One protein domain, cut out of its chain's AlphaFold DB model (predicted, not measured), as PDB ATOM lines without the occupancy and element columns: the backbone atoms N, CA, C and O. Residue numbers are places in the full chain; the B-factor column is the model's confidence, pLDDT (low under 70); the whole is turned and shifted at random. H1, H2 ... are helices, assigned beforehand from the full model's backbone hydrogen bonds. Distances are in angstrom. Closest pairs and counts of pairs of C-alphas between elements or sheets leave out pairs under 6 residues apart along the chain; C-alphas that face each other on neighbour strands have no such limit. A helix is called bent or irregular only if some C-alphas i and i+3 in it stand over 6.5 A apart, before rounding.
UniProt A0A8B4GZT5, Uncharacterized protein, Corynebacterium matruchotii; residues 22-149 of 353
ATOM      1  N   GLN A  22     132.997 138.923  95.145       83.25
ATOM      2  CA  GLN A  22     133.370 140.246  94.661       83.25
ATOM      3  C   GLN A  22     133.027 140.460  93.179       83.25
ATOM      4  O   GLN A  22     132.420 141.470  92.833       83.25
ATOM      5  N   ALA A  23     133.362 139.518  92.297       85.69
ATOM      6  CA  ALA A  23     133.046 139.594  90.871       85.69
ATOM      7  C   ALA A  23     131.530 139.589  90.616       85.69
ATOM      8  O   ALA A  23     131.045 140.392  89.813       85.69
ATOM      9  N   ALA A  24     130.778 138.750  91.339       88.12
ATOM     10  CA  ALA A  24     129.316 138.720  91.276       88.12
ATOM     11  C   ALA A  24     128.706 140.059  91.722       88.12
ATOM     12  O   ALA A  24     127.864 140.628  91.024       88.12
ATOM     13  N   THR A  25     129.198 140.610  92.834       89.25
ATOM     14  CA  THR A  25     128.745 141.904  93.362       89.25
ATOM     15  C   THR A  25     129.079 143.048  92.405       89.25
ATOM     16  O   THR A  25     128.221 143.880  92.105       89.25
ATOM     17  N   CYS A  26     130.296 143.079  91.857       89.88
ATOM     18  CA  CYS A  26     130.668 144.084  90.870       89.88
ATOM     19  C   CYS A  26     129.788 143.976  89.618       89.88
ATOM     20  O   CYS A  26     129.368 144.998  89.089       89.88
ATOM     21  N   ASN A  27     129.466 142.768  89.141       91.62
ATOM     22  CA  ASN A  27     128.563 142.593  88.001       91.62
ATOM     23  C   ASN A  27     127.154 143.130  88.295       91.62
ATOM     24  O   ASN A  27     126.621 143.910  87.510       91.62
ATOM     25  N   TYR A  28     126.601 142.810  89.467       92.12
ATOM     26  CA  TYR A  28     125.326 143.366  89.919       92.12
ATOM     27  C   TYR A  28     125.338 144.904  89.908       92.12
ATOM     28  O   TYR A  28     124.461 145.528  89.307       92.12
ATOM     29  N   ASN A  29     126.373 145.527  90.476       91.94
ATOM     30  CA  ASN A  29     126.512 146.985  90.495       91.94
ATOM     31  C   ASN A  29     126.558 147.596  89.086       91.94
ATOM     32  O   ASN A  29     125.943 148.638  88.845       91.94
ATOM     33  N   ARG A  30     127.235 146.940  88.132       93.56
ATOM     34  CA  ARG A  30     127.264 147.370  86.722       93.56
ATOM     35  C   ARG A  30     125.874 147.358  86.108       93.56
ATOM     36  O   ARG A  30     125.458 148.364  85.532       93.56
ATOM     37  N   THR A  31     125.140 146.259  86.277       94.25
ATOM     38  CA  THR A  31     123.769 146.114  85.773       94.25
ATOM     39  C   THR A  31     122.845 147.170  86.371       94.25
ATOM     40  O   THR A  31     122.102 147.825  85.640       94.25
ATOM     41  N   VAL A  32     122.932 147.399  87.682       93.69
ATOM     42  CA  VAL A  32     122.156 148.430  88.380       93.69
ATOM     43  C   VAL A  32     122.475 149.822  87.840       93.69
ATOM     44  O   VAL A  32     121.562 150.582  87.511       93.69
ATOM     45  N   PHE A  33     123.756 150.172  87.710       94.19
ATOM     46  CA  PHE A  33     124.160 151.484  87.211       94.19
ATOM     47  C   PHE A  33     123.730 151.702  85.754       94.19
ATOM     48  O   PHE A  33     123.206 152.767  85.417       94.19
ATOM     49  N   ALA A  34     123.872 150.684  84.901       93.00
ATOM     50  CA  ALA A  34     123.397 150.710  83.520       93.00
ATOM     51  C   ALA A  34     121.871 150.882  83.445       93.00
ATOM     52  O   ALA A  34     121.378 151.710  82.673       93.00
ATOM     53  N   HIS A  35     121.120 150.170  84.292       92.88
ATOM     54  CA  HIS A  35     119.670 150.318  84.391       92.88
ATOM     55  C   HIS A  35     119.287 151.740  84.810       92.88
ATOM     56  O   HIS A  35     118.495 152.394  84.131       92.88
ATOM     57  N   LEU A  36     119.900 152.273  85.871       93.31
ATOM     58  CA  LEU A  36     119.656 153.644  86.317       93.31
ATOM     59  C   LEU A  36     119.981 154.666  85.215       93.31
ATOM     60  O   LEU A  36     119.210 155.606  85.012       93.31
ATOM     61  N   LEU A  37     121.073 154.481  84.463       91.62
ATOM     62  CA  LEU A  37     121.418 155.318  83.307       91.62
ATOM     63  C   LEU A  37     120.352 155.258  82.210       91.62
ATOM     64  O   LEU A  37     120.001 156.305  81.666       91.62
ATOM     65  N   ALA A  38     119.839 154.072  81.887       89.88
ATOM     66  CA  ALA A  38     118.817 153.884  80.862       89.88
ATOM     67  C   ALA A  38     117.480 154.518  81.267       89.88
ATOM     68  O   ALA A  38     116.897 155.289  80.501       89.88
ATOM     69  N   VAL A  39     117.013 154.265  82.489       88.44
ATOM     70  CA  VAL A  39     115.721 154.776  82.963       88.44
ATOM     71  C   VAL A  39     115.757 156.299  83.132       88.44
ATOM     72  O   VAL A  39     114.835 156.992  82.713       88.44
ATOM     73  N   THR A  40     116.854 156.869  83.636       85.06
ATOM     74  CA  THR A  40     116.985 158.334  83.749       85.06
ATOM     75  C   THR A  40     117.232 159.035  82.402       85.06
ATOM     76  O   THR A  40     117.081 160.253  82.329       85.06
ATOM     77  N   LYS A  41     117.602 158.324  81.322       83.19
ATOM     78  CA  LYS A  41     117.558 158.870  79.945       83.19
ATOM     79  C   LYS A  41     116.116 159.013  79.451       83.19
ATOM     80  O   LYS A  41     115.801 159.996  78.793       83.19
ATOM     81  N   LYS A  42     115.228 158.092  79.838       75.88
ATOM     82  CA  LYS A  42     113.789 158.142  79.523       75.88
ATOM     83  C   LYS A  42     113.030 159.246  80.275       75.88
ATOM     84  O   LYS A  42     111.824 159.353  80.098       75.88
ATOM     85  N   LYS A  43     113.703 160.091  81.072       64.44
ATOM     86  CA  LYS A  43     113.094 161.239  81.772       64.44
ATOM     87  C   LYS A  43     112.357 162.194  80.821       64.44
ATOM     88  O   LYS A  43     111.387 162.808  81.237       64.44
ATOM     89  N   ASN A  44     112.754 162.279  79.550       62.41
ATOM     90  CA  ASN A  44     112.010 163.066  78.558       62.41
ATOM     91  C   ASN A  44     110.578 162.536  78.330       62.41
ATOM     92  O   ASN A  44     109.718 163.293  77.904       62.41
ATOM     93  N   ASN A  45     110.320 161.268  78.669       68.56
ATOM     94  CA  ASN A  45     109.050 160.570  78.463       68.56
ATOM     95  C   ASN A  45     108.349 160.196  79.787       68.56
ATOM     96  O   ASN A  45     107.282 159.590  79.763       68.56
ATOM     97  N   LEU A  46     108.953 160.490  80.946       77.19
ATOM     98  CA  LEU A  46     108.449 160.107  82.270       77.19
ATOM     99  C   LEU A  46     108.553 161.284  83.240       77.19
ATOM    100  O   LEU A  46     109.623 161.873  83.404       77.19
ATOM    101  N   SER A  47     107.463 161.579  83.953       85.44
ATOM    102  CA  SER A  47     107.486 162.576  85.028       85.44
ATOM    103  C   SER A  47     108.474 162.173  86.130       85.44
ATOM    104  O   SER A  47     108.752 160.990  86.354       85.44
ATOM    105  N   GLN A  48     109.005 163.155  86.866       84.31
ATOM    106  CA  GLN A  48     109.921 162.881  87.979       84.31
ATOM    107  C   GLN A  48     109.281 161.972  89.041       84.31
ATOM    108  O   GLN A  48     109.971 161.134  89.616       84.31
ATOM    109  N   THR A  49     107.972 162.103  89.264       88.44
ATOM    110  CA  THR A  49     107.201 161.261  90.187       88.44
ATOM    111  C   THR A  49     107.154 159.808  89.721       88.44
ATOM    112  O   THR A  49     107.471 158.917  90.507       88.44
ATOM    113  N   ALA A  50     106.846 159.566  88.443       89.62
ATOM    114  CA  ALA A  50     106.816 158.219  87.872       89.62
ATOM    115  C   ALA A  50     108.208 157.567  87.888       89.62
ATOM    116  O   ALA A  50     108.359 156.405  88.256       89.62
ATOM    117  N   LEU A  51     109.244 158.346  87.567       88.88
ATOM    118  CA  LEU A  51     110.632 157.897  87.626       88.88
ATOM    119  C   LEU A  51     111.062 157.526  89.055       88.88
ATOM    120  O   LEU A  51     111.729 156.512  89.249       88.88
ATOM    121  N   CYS A  52     110.672 158.325  90.055       90.81
ATOM    122  CA  CYS A  52     110.931 158.004  91.459       90.81
ATOM    123  C   CYS A  52     110.212 156.718  91.875       90.81
ATOM    124  O   CYS A  52     110.855 155.857  92.465       90.81
ATOM    125  N   ALA A  53     108.926 156.570  91.547       91.31
ATOM    126  CA  ALA A  53     108.144 155.381  91.889       91.31
ATOM    127  C   ALA A  53     108.740 154.106  91.276       91.31
ATOM    128  O   ALA A  53     108.898 153.107  91.973       91.31
ATOM    129  N   LEU A  54     109.160 154.170  90.008       91.75
ATOM    130  CA  LEU A  54     109.835 153.063  89.336       91.75
ATOM    131  C   LEU A  54     111.137 152.678  90.053       91.75
ATOM    132  O   LEU A  54     111.329 151.519  90.386       91.75
ATOM    133  N   ILE A  55     112.010 153.644  90.352       92.06
ATOM    134  CA  ILE A  55     113.282 153.378  91.047       92.06
ATOM    135  C   ILE A  55     113.047 152.830  92.462       92.06
ATOM    136  O   ILE A  55     113.747 151.911  92.881       92.06
ATOM    137  N   MET A  56     112.060 153.359  93.190       93.38
ATOM    138  CA  MET A  56     111.672 152.829  94.498       93.38
ATOM    139  C   MET A  56     111.231 151.367  94.394       93.38
ATOM    140  O   MET A  56     111.733 150.537  95.144       93.38
ATOM    141  N   SER A  57     110.344 151.052  93.447       92.50
ATOM    142  CA  SER A  57     109.825 149.696  93.246       92.50
ATOM    143  C   SER A  57     110.906 148.717  92.790       92.50
ATOM    144  O   SER A  57     110.925 147.585  93.256       92.50
ATOM    145  N   THR A  58     111.805 149.132  91.894       91.75
ATOM    146  CA  THR A  58     112.849 148.256  91.340       91.75
ATOM    147  C   THR A  58     113.939 147.936  92.360       91.75
ATOM    148  O   THR A  58     114.470 146.831  92.359       91.75
ATOM    149  N   PHE A  59     114.301 148.898  93.213       90.38
ATOM    150  CA  PHE A  59     115.465 148.774  94.098       90.38
ATOM    151  C   PHE A  59     115.124 148.727  95.590       90.38
ATOM    152  O   PHE A  59     116.036 148.672  96.411       90.38
ATOM    153  N   GLY A  60     113.842 148.795  95.963       90.94
ATOM    154  CA  GLY A  60     113.407 148.785  97.363       90.94
ATOM    155  C   GLY A  60     113.897 149.993  98.170       90.94
ATOM    156  O   GLY A  60     114.104 149.893  99.376       90.94
ATOM    157  N   VAL A  61     114.138 151.135  97.518       90.38
ATOM    158  CA  VAL A  61     114.665 152.343  98.174       90.38
ATOM    159  C   VAL A  61     113.550 153.315  98.549       90.38
ATOM    160  O   VAL A  61     112.539 153.422  97.864       90.38
ATOM    161  N   VAL A  62     113.757 154.101  99.606       93.25
ATOM    162  CA  VAL A  62     112.825 155.179  99.980       93.25
ATOM    163  C   VAL A  62     112.866 156.341  98.980       93.25
ATOM    164  O   VAL A  62     113.882 156.588  98.323       93.25
ATOM    165  N   LYS A  63     111.790 157.137  98.935       92.44
ATOM    166  CA  LYS A  63     111.624 158.282  98.019       92.44
ATOM    167  C   LYS A  63     112.833 159.222  97.973       92.44
ATOM    168  O   LYS A  63     113.278 159.598  96.892       92.44
ATOM    169  N   ALA A  64     113.398 159.574  99.130       93.00
ATOM    170  CA  ALA A  64     114.569 160.452  99.197       93.00
ATOM    171  C   ALA A  64     115.790 159.852  98.477       93.00
ATOM    172  O   ALA A  64     116.461 160.541  97.709       93.00
ATOM    173  N   HIS A  65     116.045 158.556  98.669       93.31
ATOM    174  CA  HIS A  65     117.147 157.859  98.013       93.31
ATOM    175  C   HIS A  65     116.910 157.735  96.507       93.31
ATOM    176  O   HIS A  65     117.843 157.965  95.744       93.31
ATOM    177  N   ALA A  66     115.674 157.483  96.062       93.44
ATOM    178  CA  ALA A  66     115.342 157.485  94.638       93.44
ATOM    179  C   ALA A  66     115.656 158.840  93.976       93.44
ATOM    180  O   ALA A  66     116.303 158.881  92.928       93.44
ATOM    181  N   VAL A  67     115.292 159.957  94.619       93.94
ATOM    182  CA  VAL A  67     115.644 161.306  94.136       93.94
ATOM    183  C   VAL A  67     117.161 161.486  94.066       93.94
ATOM    184  O   VAL A  67     117.671 162.009  93.074       93.94
ATOM    185  N   TYR A  68     117.905 161.027  95.073       96.12
ATOM    186  CA  TYR A  68     119.365 161.101  95.050       96.12
ATOM    187  C   TYR A  68     119.973 160.258  93.928       96.12
ATOM    188  O   TYR A  68     120.843 160.759  93.221       96.12
ATOM    189  N   LEU A  69     119.491 159.038  93.689       95.44
ATOM    190  CA  LEU A  69     119.949 158.199  92.578       95.44
ATOM    191  C   LEU A  69     119.714 158.878  91.224       95.44
ATOM    192  O   LEU A  69     120.622 158.927  90.393       95.44
ATOM    193  N   ILE A  70     118.534 159.473  91.019       93.56
ATOM    194  CA  ILE A  70     118.224 160.236  89.801       93.56
ATOM    195  C   ILE A  70     119.206 161.397  89.641       93.56
ATOM    196  O   ILE A  70     119.773 161.576  88.560       93.56
ATOM    197  N   THR A  71     119.430 162.175  90.704       93.25
ATOM    198  CA  THR A  71     120.369 163.304  90.701       93.25
ATOM    199  C   THR A  71     121.787 162.851  90.375       93.25
ATOM    200  O   THR A  71     122.409 163.424  89.480       93.25
ATOM    201  N   ALA A  72     122.281 161.808  91.049       94.12
ATOM    202  CA  ALA A  72     123.620 161.262  90.849       94.12
ATOM    203  C   ALA A  72     123.837 160.911  89.379       94.12
ATOM    204  O   ALA A  72     124.736 161.440  88.735       94.12
ATOM    205  N   VAL A  73     122.959 160.083  88.820       92.88
ATOM    206  CA  VAL A  73     123.106 159.570  87.457       92.88
ATOM    207  C   VAL A  73     122.915 160.668  86.412       92.88
ATOM    208  O   VAL A  73     123.642 160.710  85.419       92.88
ATOM    209  N   THR A  74     121.995 161.608  86.645       91.00
ATOM    210  CA  THR A  74     121.788 162.765  85.756       91.00
ATOM    211  C   THR A  74     123.024 163.660  85.697       91.00
ATOM    212  O   THR A  74     123.398 164.128  84.621       91.00
ATOM    213  N   MET A  75     123.661 163.902  86.844       90.38
ATOM    214  CA  MET A  75     124.856 164.736  86.930       90.38
ATOM    215  C   MET A  75     126.090 164.008  86.386       90.38
ATOM    216  O   MET A  75     126.788 164.560  85.538       90.38
ATOM    217  N   LEU A  76     126.318 162.755  86.790       90.62
ATOM    218  CA  LEU A  76     127.450 161.937  86.338       90.62
ATOM    219  C   LEU A  76     127.457 161.745  84.818       90.62
ATOM    220  O   LEU A  76     128.523 161.777  84.216       90.62
ATOM    221  N   ARG A  77     126.284 161.661  84.170       89.12
ATOM    222  CA  ARG A  77     126.167 161.574  82.702       89.12
ATOM    223  C   ARG A  77     126.864 162.719  81.960       89.12
ATOM    224  O   ARG A  77     127.246 162.548  80.807       89.12
ATOM    225  N   ARG A  78     127.045 163.879  82.598       88.81
ATOM    226  CA  ARG A  78     127.785 165.014  82.020       88.81
ATOM    227  C   ARG A  78     129.293 164.758  81.932       88.81
ATOM    228  O   ARG A  78     129.987 165.514  81.261       88.81
ATOM    229  N   TYR A  79     129.787 163.702  82.577       90.12
ATOM    230  CA  TYR A  79     131.171 163.245  82.540       90.12
ATOM    231  C   TYR A  79     131.243 161.792  82.044       90.12
ATOM    232  O   TYR A  79     131.313 160.861  82.848       90.12
ATOM    233  N   PRO A  80     131.251 161.575  80.714       89.19
ATOM    234  CA  PRO A  80     131.258 160.235  80.127       89.19
ATOM    235  C   PRO A  80     132.411 159.352  80.613       89.19
ATOM    236  O   PRO A  80     132.216 158.160  80.827       89.19
ATOM    237  N   THR A  81     133.587 159.941  80.846       89.69
ATOM    238  CA  THR A  81     134.771 159.237  81.360       89.69
ATOM    239  C   THR A  81     134.555 158.686  82.770       89.69
ATOM    240  O   THR A  81     134.868 157.528  83.021       89.69
ATOM    241  N   ILE A  82     133.938 159.469  83.662       89.31
ATOM    242  CA  ILE A  82     133.562 159.029  85.014       89.31
ATOM    243  C   ILE A  82     132.507 157.918  84.931       89.31
ATOM    244  O   ILE A  82     132.659 156.875  85.558       89.31
ATOM    245  N   CYS A  83     131.459 158.083  84.116       90.81
ATOM    246  CA  CYS A  83     130.455 157.031  83.923       90.81
ATOM    247  C   CYS A  83     131.068 155.717  83.420       90.81
ATOM    248  O   CYS A  83     130.702 154.648  83.911       90.81
ATOM    249  N   ALA A  84     131.986 155.791  82.454       89.75
ATOM    250  CA  ALA A  84     132.667 154.624  81.913       89.75
ATOM    251  C   ALA A  84     133.519 153.926  82.980       89.75
ATOM    252  O   ALA A  84     133.467 152.704  83.078       89.75
ATOM    253  N   ALA A  85     134.241 154.680  83.810       88.69
ATOM    254  CA  ALA A  85     135.050 154.115  84.883       88.69
ATOM    255  C   ALA A  85     134.197 153.467  85.986       88.69
ATOM    256  O   ALA A  85     134.457 152.328  86.363       88.69
ATOM    257  N   ILE A  86     133.110 154.116  86.420       88.62
ATOM    258  CA  ILE A  86     132.160 153.544  87.393       88.62
ATOM    259  C   ILE A  86     131.590 152.216  86.876       88.62
ATOM    260  O   ILE A  86     131.566 151.218  87.599       88.62
ATOM    261  N   HIS A  87     131.165 152.188  85.610       89.94
ATOM    262  CA  HIS A  87     130.666 150.971  84.977       89.94
ATOM    263  C   HIS A  87     131.769 149.916  84.792       89.94
ATOM    264  O   HIS A  87     131.533 148.729  84.976       89.94
ATOM    265  N   LYS A  88     132.995 150.303  84.440       89.31
ATOM    266  CA  LYS A  88     134.103 149.354  84.285       89.31
ATOM    267  C   LYS A  88     134.464 148.710  85.623       89.31
ATOM    268  O   LYS A  88     134.550 147.486  85.694       89.31
ATOM    269  N   ASN A  89     134.598 149.502  86.683       87.19
ATOM    270  CA  ASN A  89     135.073 149.036  87.985       87.19
ATOM    271  C   ASN A  89     133.992 148.242  88.734       87.19
ATOM    272  O   ASN A  89     134.288 147.207  89.325       87.19
ATOM    273  N   GLY A  90     132.726 148.672  88.672       87.38
ATOM    274  CA  GLY A  90     131.628 148.012  89.390       87.38
ATOM    275  C   GLY A  90     131.724 148.125  90.919       87.38
ATOM    276  O   GLY A  90     131.027 147.412  91.632       87.38
ATOM    277  N   THR A  91     132.567 149.021  91.436       86.81
ATOM    278  CA  THR A  91     132.836 149.214  92.873       86.81
ATOM    279  C   THR A  91     131.851 150.170  93.558       86.81
ATOM    280  O   THR A  91     131.892 150.346  94.775       86.81
ATOM    281  N   ILE A  92     130.944 150.792  92.795       89.25
ATOM    282  CA  ILE A  92     129.938 151.723  93.315       89.25
ATOM    283  C   ILE A  92     128.562 151.059  93.310       89.25
ATOM    284  O   ILE A  92     127.968 150.827  92.260       89.25
ATOM    285  N   ASP A  93     128.043 150.808  94.508       90.62
ATOM    286  CA  ASP A  93     126.693 150.299  94.733       90.62
ATOM    287  C   ASP A  93     125.633 151.420  94.815       90.62
ATOM    288  O   ASP A  93     125.912 152.622  94.725       90.62
ATOM    289  N   ILE A  94     124.380 151.012  95.027       92.12
ATOM    290  CA  ILE A  94     123.226 151.912  95.170       92.12
ATOM    291  C   ILE A  94     123.414 152.900  96.326       92.12
ATOM    292  O   ILE A  94     123.096 154.084  96.188       92.12
ATOM    293  N   ALA A  95     123.936 152.450  97.467       91.25
ATOM    294  CA  ALA A  95     124.098 153.297  98.644       91.25
ATOM    295  C   ALA A  95     125.118 154.417  98.387       91.25
ATOM    296  O   ALA A  95     124.869 155.583  98.703       91.25
ATOM    297  N   ARG A  96     126.245 154.086  97.753       92.62
ATOM    298  CA  ARG A  96     127.285 155.040  97.352       92.62
ATOM    299  C   ARG A  96     126.785 155.995  96.276       92.62
ATOM    300  O   ARG A  96     127.006 157.199  96.402       92.62
ATOM    301  N   LEU A  97     126.024 155.515  95.289       93.62
ATOM    302  CA  LEU A  97     125.356 156.384  94.310       93.62
ATOM    303  C   LEU A  97     124.391 157.367  94.981       93.62
ATOM    304  O   LEU A  97     124.382 158.549  94.636       93.62
ATOM    305  N   ALA A  98     123.613 156.924  95.970       94.56
ATOM    306  CA  ALA A  98     122.716 157.806  96.711       94.56
ATOM    307  C   ALA A  98     123.488 158.848  97.542       94.56
ATOM    308  O   ALA A  98     123.081 160.009  97.602       94.56
ATOM    309  N   ILE A  99     124.630 158.479  98.134       94.88
ATOM    310  CA  ILE A  99     125.517 159.426  98.827       94.88
ATOM    311  C   ILE A  99     126.036 160.489  97.853       94.88
ATOM    312  O   ILE A  99     125.947 161.677  98.172       94.88
ATOM    313  N   ILE A 100     126.523 160.085  96.676       94.06
ATOM    314  CA  ILE A 100     126.956 161.010  95.619       94.06
ATOM    315  C   ILE A 100     125.800 161.952  95.273       94.06
ATOM    316  O   ILE A 100     125.922 163.167  95.397       94.06
ATOM    317  N   GLY A 101     124.633 161.401  94.943       94.81
ATOM    318  CA  GLY A 101     123.446 162.168  94.573       94.81
ATOM    319  C   GLY A 101     123.014 163.189  95.616       94.81
ATOM    320  O   GLY A 101     122.743 164.345  95.279       94.81
ATOM    321  N   LYS A 102     123.016 162.802  96.893       95.44
ATOM    322  CA  LYS A 102     122.723 163.699  98.015       95.44
ATOM    323  C   LYS A 102     123.660 164.906  98.024       95.44
ATOM    324  O   LYS A 102     123.193 166.034  98.150       95.44
ATOM    325  N   HIS A 103     124.961 164.685  97.841       93.62
ATOM    326  CA  HIS A 103     125.962 165.755  97.871       93.62
ATOM    327  C   HIS A 103     126.048 166.547  96.565       93.62
ATOM    328  O   HIS A 103     126.579 167.652  96.583       93.62
ATOM    329  N   LEU A 104     125.471 166.063  95.466       93.38
ATOM    330  CA  LEU A 104     125.325 166.830  94.225       93.38
ATOM    331  C   LEU A 104     124.012 167.629  94.152       93.38
ATOM    332  O   LEU A 104     123.868 168.523  93.320       93.38
ATOM    333  N   THR A 105     123.040 167.320  95.014       92.31
ATOM    334  CA  THR A 105     121.714 167.951  94.989       92.31
ATOM    335  C   THR A 105     121.809 169.452  95.272       92.31
ATOM    336  O   THR A 105     122.439 169.872  96.246       92.31
ATOM    337  N   GLY A 106     121.163 170.263  94.431       89.69
ATOM    338  CA  GLY A 106     121.090 171.720  94.588       89.69
ATOM    339  C   GLY A 106     122.341 172.490  94.158       89.69
ATOM    340  O   GLY A 106     122.361 173.705  94.306       89.69
ATOM    341  N   LEU A 107     123.369 171.820  93.625       92.50
ATOM    342  CA  LEU A 107     124.548 172.509  93.102       92.50
ATOM    343  C   LEU A 107     124.272 173.156  91.743       92.50
ATOM    344  O   LEU A 107     123.639 172.563  90.863       92.50
ATOM    345  N   SER A 108     124.815 174.357  91.549       91.56
ATOM    346  CA  SER A 108     124.838 175.026  90.251       91.56
ATOM    347  C   SER A 108     125.778 174.309  89.272       91.56
ATOM    348  O   SER A 108     126.628 173.502  89.655       91.56
ATOM    349  N   LYS A 109     125.668 174.618  87.972       90.00
ATOM    350  CA  LYS A 109     126.559 174.042  86.946       90.00
ATOM    351  C   LYS A 109     128.039 174.351  87.220       90.00
ATOM    352  O   LYS A 109     128.882 173.486  86.992       90.00
ATOM    353  N   ALA A 110     128.342 175.555  87.710       91.19
ATOM    354  CA  ALA A 110     129.703 175.978  88.035       91.19
ATOM    355  C   ALA A 110     130.258 175.210  89.245       91.19
ATOM    356  O   ALA A 110     131.354 174.659  89.165       91.19
ATOM    357  N   GLN A 111     129.463 175.080  90.310       92.75
ATOM    358  CA  GLN A 111     129.836 174.319  91.508       92.75
ATOM    359  C   GLN A 111     130.049 172.839  91.186       92.75
ATOM    360  O   GLN A 111     131.037 172.237  91.594       92.75
ATOM    361  N   PHE A 112     129.162 172.258  90.374       92.12
ATOM    362  CA  PHE A 112     129.314 170.886  89.907       92.12
ATOM    363  C   PHE A 112     130.610 170.685  89.104       92.12
ATOM    364  O   PHE A 112     131.303 169.690  89.304       92.12
ATOM    365  N   LYS A 113     130.987 171.652  88.252       91.19
ATOM    366  CA  LYS A 113     132.257 171.613  87.510       91.19
ATOM    367  C   LYS A 113     133.470 171.597  88.441       91.19
ATOM    368  O   LYS A 113     134.430 170.886  88.157       91.19
ATOM    369  N   GLN A 114     133.411 172.326  89.552       91.81
ATOM    370  CA  GLN A 114     134.473 172.345  90.560       91.81
ATOM    371  C   GLN A 114     134.564 171.042  91.375       91.81
ATOM    372  O   GLN A 114     135.630 170.745  91.898       91.81
ATOM    373  N   MET A 115     133.501 170.229  91.436       91.38
ATOM    374  CA  MET A 115     133.532 168.899  92.074       91.38
ATOM    375  C   MET A 115     134.148 167.794  91.202       91.38
ATOM    376  O   MET A 115     134.304 166.659  91.656       91.38
ATOM    377  N   LYS A 116     134.472 168.092  89.939       89.25
ATOM    378  CA  LYS A 116     134.985 167.112  88.975       89.25
ATOM    379  C   LYS A 116     136.214 166.329  89.482       89.25
ATOM    380  O   LYS A 116     136.191 165.111  89.315       89.25
ATOM    381  N   PRO A 117     137.251 166.939  90.094       89.06
ATOM    382  CA  PRO A 117     138.424 166.197  90.571       89.06
ATOM    383  C   PRO A 117     138.074 165.104  91.586       89.06
ATOM    384  O   PRO A 117     138.557 163.984  91.492       89.06
ATOM    385  N   GLN A 118     137.171 165.399  92.518       89.50
ATOM    386  CA  GLN A 118     136.755 164.465  93.560       89.50
ATOM    387  C   GLN A 118     135.884 163.352  92.989       89.50
ATOM    388  O   GLN A 118     135.986 162.220  93.435       89.50
ATOM    389  N   LEU A 119     135.065 163.643  91.973       88.19
ATOM    390  CA  LEU A 119     134.325 162.607  91.248       88.19
ATOM    391  C   LEU A 119     135.246 161.709  90.407       88.19
ATOM    392  O   LEU A 119     134.940 160.531  90.246       88.19
ATOM    393  N   HIS A 120     136.358 162.242  89.892       85.38
ATOM    394  CA  HIS A 120     137.394 161.436  89.245       85.38
ATOM    395  C   HIS A 120     138.134 160.546  90.242       85.38
ATOM    396  O   HIS A 120     138.288 159.370  89.954       85.38
ATOM    397  N   ALA A 121     138.461 161.043  91.437       83.19
ATOM    398  CA  ALA A 121     139.092 160.227  92.476       83.19
ATOM    399  C   ALA A 121     138.261 158.977  92.840       83.19
ATOM    400  O   ALA A 121     138.817 157.926  93.133       83.19
ATOM    401  N   LEU A 122     136.923 159.039  92.738       75.25
ATOM    402  CA  LEU A 122     136.046 157.865  92.913       75.25
ATOM    403  C   LEU A 122     136.276 156.750  91.882       75.25
ATOM    404  O   LEU A 122     135.805 155.632  92.078       75.25
ATOM    405  N   CYS A 123     136.899 157.081  90.756       74.38
ATOM    406  CA  CYS A 123     137.129 156.194  89.624       74.38
ATOM    407  C   CYS A 123     138.529 155.570  89.633       74.38
ATOM    408  O   CYS A 123     138.726 154.554  88.966       74.38
ATOM    409  N   ASP A 124     139.468 156.184  90.354       71.62
ATOM    410  CA  ASP A 124     140.872 155.769  90.399       71.62
ATOM    411  C   ASP A 124     141.111 154.695  91.477       71.62
ATOM    412  O   ASP A 124     142.032 153.890  91.363       71.62
ATOM    413  N   GLU A 125     140.230 154.624  92.477       64.50
ATOM    414  CA  GLU A 125     140.239 153.592  93.514       64.50
ATOM    415  C   GLU A 125     139.772 152.240  92.941       64.50
ATOM    416  O   GLU A 125     138.613 152.060  92.544       64.50
ATOM    417  N   SER A 126     140.684 151.264  92.900       58.78
ATOM    418  CA  SER A 126     140.376 149.864  92.565       58.78
ATOM    419  C   SER A 126     139.639 149.147  93.703       58.78
ATOM    420  O   SER A 126     138.957 148.144  93.469       58.78
ATOM    421  N   GLU A 127     139.735 149.684  94.919       70.94
ATOM    422  CA  GLU A 127     139.067 149.183  96.111       70.94
ATOM    423  C   GLU A 127     137.721 149.866  96.376       70.94
ATOM    424  O   GLU A 127     137.382 150.948  95.890       70.94
ATOM    425  N   TRP A 128     136.906 149.197  97.186       79.38
ATOM    426  CA  TRP A 128     135.611 149.707  97.600       79.38
ATOM    427  C   TRP A 128     135.781 150.884  98.564       79.38
ATOM    428  O   TRP A 128     135.945 150.684  99.766       79.38
ATOM    429  N   ILE A 129     135.626 152.120  98.080       81.62
ATOM    430  CA  ILE A 129     135.589 153.292  98.966       81.62
ATOM    431  C   ILE A 129     134.522 153.101 100.046       81.62
ATOM    432  O   ILE A 129     133.367 152.803  99.739       81.62
ATOM    433  N   THR A 130     134.855 153.250 101.325       86.62
ATOM    434  CA  THR A 130     133.838 153.085 102.374       86.62
ATOM    435  C   THR A 130     132.790 154.207 102.289       86.62
ATOM    436  O   THR A 130     133.116 155.344 101.924       86.62
ATOM    437  N   PRO A 131     131.519 153.963 102.668       88.38
ATOM    438  CA  PRO A 131     130.509 155.021 102.704       88.38
ATOM    439  C   PRO A 131     130.895 156.204 103.604       88.38
ATOM    440  O   PRO A 131     130.452 157.327 103.368       88.38
ATOM    441  N   ALA A 132     131.695 155.975 104.649       89.75
ATOM    442  CA  ALA A 132     132.189 157.027 105.535       89.75
ATOM    443  C   ALA A 132     133.229 157.912 104.831       89.75
ATOM    444  O   ALA A 132     133.058 159.133 104.797       89.75
ATOM    445  N   SER A 133     134.238 157.305 104.198       88.88
ATOM    446  CA  SER A 133     135.267 158.021 103.433       88.88
ATOM    447  C   SER A 133     134.655 158.811 102.277       88.88
ATOM    448  O   SER A 133     134.953 159.993 102.109       88.88
ATOM    449  N   LEU A 134     133.709 158.206 101.549       90.62
ATOM    450  CA  LEU A 134     132.971 158.865 100.470       90.62
ATOM    451  C   LEU A 134     132.217 160.107 100.962       90.62
ATOM    452  O   LEU A 134     132.294 161.170 100.346       90.62
ATOM    453  N   ARG A 135     131.493 159.997 102.084       92.50
ATOM    454  CA  ARG A 135     130.794 161.145 102.686       92.50
ATOM    455  C   ARG A 135     131.780 162.236 103.084       92.50
ATOM    456  O   ARG A 135     131.543 163.389 102.748       92.50
ATOM    457  N   SER A 136     132.872 161.881 103.759       91.94
ATOM    458  CA  SER A 136     133.890 162.843 104.196       91.94
ATOM    459  C   SER A 136     134.474 163.623 103.013       91.94
ATOM    460  O   SER A 136     134.444 164.855 103.007       91.94
ATOM    461  N   MET A 137     134.893 162.911 101.961       92.12
ATOM    462  CA  MET A 137     135.424 163.497 100.728       92.12
ATOM    463  C   MET A 137     134.421 164.457 100.074       92.12
ATOM    464  O   MET A 137     134.769 165.589  99.732       92.12
ATOM    465  N   LEU A 138     133.162 164.037  99.919       93.25
ATOM    466  CA  LEU A 138     132.134 164.854  99.269       93.25
ATOM    467  C   LEU A 138     131.706 166.060 100.115       93.25
ATOM    468  O   LEU A 138     131.411 167.110  99.548       93.25
ATOM    469  N   ILE A 139     131.690 165.948 101.446       93.62
ATOM    470  CA  ILE A 139     131.429 167.075 102.356       93.62
ATOM    471  C   ILE A 139     132.540 168.119 102.225       93.62
ATOM    472  O   ILE A 139     132.248 169.292 102.006       93.62
ATOM    473  N   GLN A 140     133.802 167.687 102.294       93.00
ATOM    474  CA  GLN A 140     134.978 168.545 102.119       93.00
ATOM    475  C   GLN A 140     134.953 169.267 100.767       93.00
ATOM    476  O   GLN A 140     135.144 170.480 100.698       93.00
ATOM    477  N   ALA A 141     134.668 168.533  99.690       92.69
ATOM    478  CA  ALA A 141     134.531 169.103  98.354       92.69
ATOM    479  C   ALA A 141     133.398 170.130  98.290       92.69
ATOM    480  O   ALA A 141     133.564 171.203  97.717       92.69
ATOM    481  N   ARG A 142     132.254 169.819  98.909       93.06
ATOM    482  CA  ARG A 142     131.079 170.684  98.872       93.06
ATOM    483  C   ARG A 142     131.281 171.985  99.643       93.06
ATOM    484  O   ARG A 142     130.897 173.030  99.135       93.06
ATOM    485  N   ILE A 143     131.923 171.944 100.808       93.75
ATOM    486  CA  ILE A 143     132.247 173.145 101.600       93.75
ATOM    487  C   ILE A 143     133.091 174.141 100.789       93.75
ATOM    488  O   ILE A 143     132.916 175.345 100.936       93.75
ATOM    489  N   LYS A 144     133.965 173.659  99.897       93.00
ATOM    490  CA  LYS A 144     134.817 174.521  99.061       93.00
ATOM    491  C   LYS A 144     134.071 175.231  97.926       93.00
ATOM    492  O   LYS A 144     134.580 176.219  97.414       93.00
ATOM    493  N   VAL A 145     132.913 174.718  97.502       92.62
ATOM    494  CA  VAL A 145     132.208 175.195  96.293       92.62
ATOM    495  C   VAL A 145     130.825 175.783  96.591       92.62
ATOM    496  O   VAL A 145     130.269 176.509  95.771       92.62
ATOM    497  N   ASP A 146     130.236 175.465  97.743       92.69
ATOM    498  CA  ASP A 146     128.879 175.850  98.132       92.69
ATOM    499  C   ASP A 146     128.908 176.691  99.411       92.69
ATOM    500  O   ASP A 146     129.112 176.169 100.508       92.69
ATOM    501  N   GLU A 147     128.661 177.996  99.266       91.50
ATOM    502  CA  GLU A 147     128.664 178.960 100.371       91.50
ATOM    503  C   GLU A 147     127.707 178.558 101.494       91.50
ATOM    504  O   GLU A 147     128.052 178.609 102.672       91.50
ATOM    505  N   LYS A 148     126.518 178.061 101.139       90.31
ATOM    506  CA  LYS A 148     125.532 177.611 102.124       90.31
ATOM    507  C   LYS A 148     126.035 176.391 102.893       90.31
ATOM    508  O   LYS A 148     125.742 176.232 104.080       90.31
ATOM    509  N   ALA A 149     126.787 175.511 102.232       91.19
ATOM    510  CA  ALA A 149     127.417 174.374 102.891       91.19
ATOM    511  C   ALA A 149     128.566 174.815 103.806       91.19
ATOM    512  O   ALA A 149     128.690 174.263 104.901       91.19
TER     513      ALA A 149
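What this domain is: This is residues 22 to 149 of the 353 residues of an uncharacterized protein of Corynebacterium matruchotii (UniProt A0A8B4GZT5). Two helices crossing about perpendicular to each other, H3 and H5, make the core of a compact domain made of helices. The long H1 and the shorter H2, folded back as a hairpin, pack on H3 on one side; on the other side H8 lies side by side with H5, H4 and H7 join H1 to H8, and the short H6 sits at one end near H8. The printed part has 128 residues with eight named helices, H1 to H8 in order, and no named strand: all helix. The radius of gyration of the C-alphas is 14.0 A, and the spans are 35 by 34 by 25 A.

How they stand to each other: H1, residues 22 to 45, and H3, residues 63 to 76, are the hubs, each touching three helices. Residues 36 to 40 of H1 touch H3 about perpendicular at 88 degrees, the closest C-alphas being Leu 37 and Val 73, 6.2 A apart. H1 forms a hairpin with H2, residues 48 to 59, closest at C-alphas Lys 43 and Leu 51, 7.2 A. Residues 52 to 56 of H2 touch H3, closest at C-alphas Cys 52 and Ala 66, 5.5 A. Residues 26 to 34 of H1 touch H4, residues 80 to 89, at a shallow tilt of 32 degrees, opposite ways, closest at C-alphas Arg 30 and His 87, 5.3 A. H3 touches H5, residues 94 to 104, about perpendicular at 73 degrees, closest at C-alphas Ala 72 and Gly 101, 3.8 A. H5 touches H8, residues 131 to 145, at a shallow tilt of 14 degrees, the same way, closest at C-alphas Arg 96 and Pro 131, 6.2 A. H7, residues 116 to 124, touches H4, closest at C-alphas Ala 85 and Cys 123, 5.6 A. The hairpin of H7 and H8 only just touches, with 3 pairs of C-alphas within 8 A, the closest being Gln 118 and Ala 141, 7.0 A. H6, residues 109 to 114, is close to but not clearly touching H8, closest at C-alphas Gln 111 and Val 145, 5.4 A. Every O i to N i+4 pair is within hydrogen-bond range in H2, H3, H4, H5 and H6; H1 has 17 of 20, H7 4 of 5 and H8 10 of 11.

Where its parts are: H1 begins at C-alpha 22, (133.370, 140.246, 94.661), and measures 35.6 A; it is irregular, with C-alphas 41 and 44 7.1 A apart. H2 measures 16.3 A, H3 20.0 A and H8 21.2 A, ending at C-alpha 145, (132.208, 175.195, 96.293).

The domain as a whole: The C-alphas of Ala 24 and Glu 147, the two farthest apart, are 41.3 A apart. The printed part has no cut. The link from H7 to H8 is short; the others are tight. Residues 43 to 45 and 125 to 126 are under 70 in pLDDT.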